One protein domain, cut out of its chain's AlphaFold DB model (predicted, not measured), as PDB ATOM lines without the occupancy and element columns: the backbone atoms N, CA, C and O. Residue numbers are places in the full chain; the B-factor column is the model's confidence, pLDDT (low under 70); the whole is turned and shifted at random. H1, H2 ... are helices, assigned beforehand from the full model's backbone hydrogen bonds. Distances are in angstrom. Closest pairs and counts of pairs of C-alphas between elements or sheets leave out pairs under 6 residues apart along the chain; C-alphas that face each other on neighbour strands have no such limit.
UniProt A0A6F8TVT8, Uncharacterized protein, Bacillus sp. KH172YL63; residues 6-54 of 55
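AT A GLANCE: This is residues 6 to 54 of the 55 residues of an uncharacterized protein of Bacillus sp. KH172YL63 (UniProt A0A6F8TVT8). An open, flat U: helix H1 is one arm, the unnamed stretch 21 to 34 makes the turn, and helix H2 runs back as the other arm, with an empty gap between the two helices. The printed part has 49 residues, with two named helices in the order H1, H2 and no named strand; the class is all helix. It is extended, with a radius of gyration of the C-alphas of 15.7 A and spans of 45 by 33 by 9 A.

IN THESE COORDINATES: Find C-alpha 6 at (58.068, 70.762, 90.264); from there H1, residues 6 to 20, runs 21.0 A. Past residues 21 to 34, H2, residues 35 to 52, runs 25.8 A to C-alpha 52 at (50.301, 45.857, 69.828).

HOW THE PARTS SIT: H1 and H2 are apart, with no C-alpha of the one within 8 A of the other. In both helices every O i to N i+4 pair is within hydrogen-bond range.

THE WHOLE: Look at Ala 25 and Gly 54 for the two C-alphas farthest apart, 46.7 A. The link is long, 14 residues, and the printed part has no cut. Residues 22 to 33 have pLDDT under 70.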
ATOM      1  N   VAL A   6      57.325  70.807  88.999       85.69
ATOM      2  CA  VAL A   6      58.068  70.762  90.264       85.69
ATOM      3  C   VAL A   6      58.755  69.411  90.484       85.69
ATOM      4  O   VAL A   6      59.939  69.360  90.810       85.69
ATOM      5  N   HIS A   7      58.066  68.303  90.210       85.69
ATOM      6  CA  HIS A   7      58.629  66.962  90.348       85.69
ATOM      7  C   HIS A   7      59.753  66.705  89.333       85.69
ATOM      8  O   HIS A   7      60.719  65.999  89.629       85.69
ATOM      9  N   ARG A   8      59.668  67.291  88.130       83.00
ATOM     10  CA  ARG A   8      60.756  67.212  87.141       83.00
ATOM     11  C   ARG A   8      61.958  68.038  87.584       83.00
ATOM     12  O   ARG A   8      63.073  67.531  87.508       83.00
ATOM     13  N   ILE A   9      61.736  69.257  88.076       87.44
ATOM     14  CA  ILE A   9      62.803  70.127  88.590       87.44
ATOM     15  C   ILE A   9      63.534  69.424  89.739       87.44
ATOM     16  O   ILE A   9      64.741  69.228  89.642       87.44
ATOM     17  N   ALA A  10      62.801  68.938  90.745       90.31
ATOM     18  CA  ALA A  10      63.361  68.208  91.885       90.31
ATOM     19  C   ALA A  10      64.128  66.938  91.470       90.31
ATOM     20  O   ALA A  10      65.168  66.596  92.035       90.31
ATOM     21  N   TYR A  11      63.635  66.227  90.451       90.06
ATOM     22  CA  TYR A  11      64.328  65.065  89.910       90.06
ATOM     23  C   TYR A  11      65.671  65.445  89.273       90.06
ATOM     24  O   TYR A  11      66.683  64.792  89.542       90.06
ATOM     25  N   TYR A  12      65.695  66.478  88.429       87.44
ATOM     26  CA  TYR A  12      66.912  66.873  87.722       87.44
ATOM     27  C   TYR A  12      67.943  67.521  88.645       87.44
ATOM     28  O   TYR A  12      69.119  67.184  88.526       87.44
ATOM     29  N   THR A  13      67.531  68.360  89.599       89.56
ATOM     30  CA  THR A  13      68.451  68.954  90.584       89.56
ATOM     31  C   THR A  13      69.152  67.879  91.407       89.56
ATOM     32  O   THR A  13      70.380  67.875  91.493       89.56
ATOM     33  N   ARG A  14      68.409  66.883  91.905       88.88
ATOM     34  CA  ARG A  14      68.994  65.729  92.600       88.88
ATOM     35  C   ARG A  14      69.986  64.963  91.720       88.88
ATOM     36  O   ARG A  14      71.061  64.597  92.181       88.88
ATOM     37  N   LYS A  15      69.653  64.722  90.448       84.62
ATOM     38  CA  LYS A  15      70.524  63.973  89.527       84.62
ATOM     39  C   LYS A  15      71.803  64.721  89.161       84.62
ATOM     40  O   LYS A  15      72.818  64.074  88.922       84.62
ATOM     41  N   VAL A  16      71.755  66.049  89.098       83.00
ATOM     42  CA  VAL A  16      72.947  66.883  88.905       83.00
ATOM     43  C   VAL A  16      73.831  66.821  90.145       83.00
ATOM     44  O   VAL A  16      75.019  66.554  90.001       83.00
ATOM     45  N   ALA A  17      73.256  66.944  91.345       84.00
ATOM     46  CA  ALA A  17      74.000  66.819  92.599       84.00
ATOM     47  C   ALA A  17      74.696  65.448  92.723       84.00
ATOM     48  O   ALA A  17      75.909  65.392  92.918       84.00
ATOM     49  N   GLU A  18      73.967  64.353  92.473       78.94
ATOM     50  CA  GLU A  18      74.507  62.980  92.456       78.94
ATOM     51  C   GLU A  18      75.657  62.791  91.451       78.94
ATOM     52  O   GLU A  18      76.514  61.935  91.649       78.94
ATOM     53  N   LYS A  19      75.669  63.549  90.345       71.50
ATOM     54  CA  LYS A  19      76.744  63.501  89.343       71.50
ATOM     55  C   LYS A  19      77.907  64.428  89.673       71.50
ATOM     56  O   LYS A  19      79.031  64.103  89.321       71.50
ATOM     57  N   SER A  20      77.646  65.557  90.326       73.31
ATOM     58  CA  SER A  20      78.680  66.516  90.725       73.31
ATOM     59  C   SER A  20      79.607  65.972  91.812       73.31
ATOM     60  O   SER A  20      80.767  66.358  91.867       73.31
ATOM     61  N   SER A  21      79.123  65.030  92.630       70.81
ATOM     62  CA  SER A  21      79.937  64.310  93.615       70.81
ATOM     63  C   SER A  21      80.792  63.192  93.009       70.81
ATOM     64  O   SER A  21      81.582  62.585  93.724       70.81
ATOM     65  N   VAL A  22      80.618  62.872  91.721       65.31
ATOM     66  CA  VAL A  22      81.423  61.863  91.023       65.31
ATOM     67  C   VAL A  22      82.574  62.573  90.328       65.31
ATOM     68  O   VAL A  22      82.363  63.471  89.514       65.31
ATOM     69  N   ASN A  23      83.796  62.154  90.634       69.75
ATOM     70  CA  ASN A  23      84.993  62.691  90.009       69.75
ATOM     71  C   ASN A  23      84.938  62.409  88.492       69.75
ATOM     72  O   ASN A  23      84.858  61.255  88.080       69.75
ATOM     73  N   LEU A  24      84.937  63.448  87.647       62.97
ATOM     74  CA  LEU A  24      84.747  63.311  86.187       62.97
ATOM     75  C   LEU A  24      85.836  62.456  85.516       62.97
ATOM     76  O   LEU A  24      85.612  61.905  84.439       62.97
ATOM     77  N   ALA A  25      87.002  62.350  86.157       66.06
ATOM     78  CA  ALA A  25      88.126  61.531  85.718       66.06
ATOM     79  C   ALA A  25      88.008  60.052  86.132       66.06
ATOM     80  O   ALA A  25      88.740  59.208  85.610       66.06
ATOM     81  N   GLU A  26      87.102  59.706  87.054       66.88
ATOM     82  CA  GLU A  26      86.911  58.322  87.473       66.88
ATOM     83  C   GLU A  26      86.139  57.542  86.414       66.88
ATOM     84  O   GLU A  26      85.002  57.847  86.039       66.88
ATOM     85  N   ARG A  27      86.778  56.478  85.928       63.97
ATOM     86  CA  ARG A  27      86.196  55.565  84.955       63.97
ATOM     87  C   ARG A  27      84.893  54.998  85.517       63.97
ATOM     88  O   ARG A  27      84.904  54.245  86.489       63.97
ATOM     89  N   HIS A  28      83.776  55.316  84.863       64.50
ATOM     90  CA  HIS A  28      82.485  54.769  85.252       64.50
ATOM     91  C   HIS A  28      82.536  53.235  85.330       64.50
ATOM     92  O   HIS A  28      83.191  52.589  84.499       64.50
ATOM     93  N   PRO A  29      81.821  52.631  86.292       68.50
ATOM     94  CA  PRO A  29      81.773  51.185  86.417       68.50
ATOM     95  C   PRO A  29      81.369  50.518  85.097       68.50
ATOM     96  O   PRO A  29      80.496  51.019  84.389       68.50
ATOM     97  N   ARG A  30      81.943  49.350  84.777       62.84
ATOM     98  CA  ARG A  30      81.694  48.616  83.512       62.84
ATOM     99  C   ARG A  30      80.207  48.416  83.177       62.84
ATOM    100  O   ARG A  30      79.837  48.329  82.011       62.84
ATOM    101  N   TRP A  31      79.334  48.363  84.182       65.31
ATOM    102  CA  TRP A  31      77.890  48.219  83.984       65.31
ATOM    103  C   TRP A  31      77.212  49.478  83.416       65.31
ATOM    104  O   TRP A  31      76.111  49.377  82.864       65.31
ATOM    105  N   PHE A  32      77.855  50.646  83.484       66.12
ATOM    106  CA  PHE A  32      77.372  51.898  82.896       66.12
ATOM    107  C   PHE A  32      77.621  52.004  81.387       66.12
ATOM    108  O   PHE A  32      76.866  52.712  80.718       66.12
ATOM    109  N   THR A  33      78.587  51.252  80.843       68.12
ATOM    110  CA  THR A  33      79.021  51.319  79.432       68.12
ATOM    111  C   THR A  33      77.868  51.179  78.435       68.12
ATOM    112  O   THR A  33      77.846  51.857  77.415       68.12
ATOM    113  N   TYR A  34      76.850  50.377  78.763       78.81
ATOM    114  CA  TYR A  34      75.688  50.148  77.892       78.81
ATOM    115  C   TYR A  34      74.361  50.549  78.536       78.81
ATOM    116  O   TYR A  34      73.293  50.150  78.071       78.81
ATOM    117  N   ARG A  35      74.390  51.342  79.618       80.50
ATOM    118  CA  ARG A  35      73.163  51.759  80.316       80.50
ATOM    119  C   ARG A  35      72.203  52.478  79.370       80.50
ATOM    120  O   ARG A  35      71.010  52.192  79.387       80.50
ATOM    121  N   HIS A  36      72.725  53.385  78.546       80.94
ATOM    122  CA  HIS A  36      71.919  54.132  77.585       80.94
ATOM    123  C   HIS A  36      71.274  53.211  76.539       80.94
ATOM    124  O   HIS A  36      70.065  53.268  76.341       80.94
ATOM    125  N   GLN A  37      72.056  52.302  75.947       77.06
ATOM    126  CA  GLN A  37      71.555  51.329  74.972       77.06
ATOM    127  C   GLN A  37      70.470  50.420  75.570       77.06
ATOM    128  O   GLN A  37      69.424  50.238  74.952       77.06
ATOM    129  N   ARG A  38      70.652  49.928  76.807       85.50
ATOM    130  CA  ARG A  38      69.633  49.122  77.507       85.50
ATOM    131  C   ARG A  38      68.335  49.894  77.746       85.50
ATOM    132  O   ARG A  38      67.259  49.338  77.557       85.50
ATOM    133  N   LEU A  39      68.422  51.168  78.137       90.44
ATOM    134  CA  LEU A  39      67.238  52.013  78.330       90.44
ATOM    135  C   LEU A  39      66.485  52.252  77.015       90.44
ATOM    136  O   LEU A  39      65.256  52.218  77.007       90.44
ATOM    137  N   MET A  40      67.202  52.455  75.906       90.44
ATOM    138  CA  MET A  40      66.580  52.617  74.588       90.44
ATOM    139  C   MET A  40      65.922  51.328  74.097       90.44
ATOM    140  O   MET A  40      64.806  51.383  73.584       90.44
ATOM    141  N   ALA A  41      66.553  50.174  74.324       87.38
ATOM    142  CA  ALA A  41      65.954  48.874  74.030       87.38
ATOM    143  C   ALA A  41      64.648  48.658  74.815       87.38
ATOM    144  O   ALA A  41      63.629  48.303  74.227       87.38
ATOM    145  N   TYR A  42      64.647  48.963  76.119       90.75
ATOM    146  CA  TYR A  42      63.439  48.903  76.950       90.75
ATOM    147  C   TYR A  42      62.335  49.835  76.447       90.75
ATOM    148  O   TYR A  42      61.184  49.425  76.323       90.75
ATOM    149  N   LYS A  43      62.684  51.087  76.127       93.75
ATOM    150  CA  LYS A  43      61.735  52.071  75.596       93.75
ATOM    151  C   LYS A  43      61.101  51.591  74.287       93.75
ATOM    152  O   LYS A  43      59.899  51.754  74.111       93.75
ATOM    153  N   LYS A  44      61.897  51.006  73.388       93.56
ATOM    154  CA  LYS A  44      61.407  50.443  72.125       93.56
ATOM    155  C   LYS A  44      60.410  49.308  72.378       93.56
ATOM    156  O   LYS A  44      59.287  49.393  71.903       93.56
ATOM    157  N   LEU A  45      60.787  48.322  73.194       90.94
ATOM    158  CA  LEU A  45      59.918  47.188  73.531       90.94
ATOM    159  C   LEU A  45      58.595  47.629  74.164       90.94
ATOM    160  O   LEU A  45      57.544  47.103  73.816       90.94
ATOM    161  N   MET A  46      58.641  48.615  75.062       93.75
ATOM    162  CA  MET A  46      57.441  49.174  75.682       93.75
ATOM    163  C   MET A  46      56.507  49.805  74.640       93.75
ATOM    164  O   MET A  46      55.309  49.547  74.667       93.75
ATOM    165  N   HIS A  47      57.031  50.607  73.707       94.31
ATOM    166  CA  HIS A  47      56.206  51.177  72.638       94.31
ATOM    167  C   HIS A  47      55.641  50.105  71.708       94.31
ATOM    168  O   HIS A  47      54.466  50.170  71.365       94.31
ATOM    169  N   ASP A  48      56.434  49.092  71.356       91.94
ATOM    170  CA  ASP A  48      55.958  47.978  70.534       91.94
ATOM    171  C   ASP A  48      54.808  47.231  71.230       91.94
ATOM    172  O   ASP A  48      53.847  46.827  70.578       91.94
ATOM    173  N   GLN A  49      54.870  47.072  72.556       91.69
ATOM    174  CA  GLN A  49      53.792  46.479  73.354       91.69
ATOM    175  C   GLN A  49      52.540  47.361  73.406       91.69
ATOM    176  O   GLN A  49      51.440  46.836  73.274       91.69
ATOM    177  N   ILE A  50      52.696  48.678  73.562       90.50
ATOM    178  CA  ILE A  50      51.575  49.631  73.556       90.50
ATOM    179  C   ILE A  50      50.868  49.616  72.197       90.50
ATOM    180  O   ILE A  50      49.653  49.446  72.148       90.50
ATOM    181  N   ASN A  51      51.636  49.684  71.105       88.25
ATOM    182  CA  ASN A  51      51.104  49.637  69.743       88.25
ATOM    183  C   ASN A  51      50.389  48.306  69.464       88.25
ATOM    184  O   ASN A  51      49.321  48.290  68.862       88.25
ATOM    185  N   LYS A  52      50.950  47.177  69.927       87.12
ATOM    186  CA  LYS A  52      50.301  45.857  69.828       87.12
ATOM    187  C   LYS A  52      49.014  45.766  70.643       87.12
ATOM    188  O   LYS A  52      48.105  45.050  70.242       87.12
ATOM    189  N   ALA A  53      48.950  46.449  71.783       86.06
ATOM    190  CA  ALA A  53      47.768  46.481  72.633       86.06
ATOM    191  C   ALA A  53      46.651  47.395  72.088       86.06
ATOM    192  O   ALA A  53      45.550  47.364  72.631       86.06
ATOM    193  N   GLY A  54      46.902  48.151  71.011       72.25
ATOM    194  CA  GLY A  54      45.881  48.915  70.289       72.25
ATOM    195  C   GLY A  54      45.508  50.263  70.913       72.25
ATOM    196  O   GLY A  54      44.381  50.711  70.710       72.25
TER     197      GLY A  54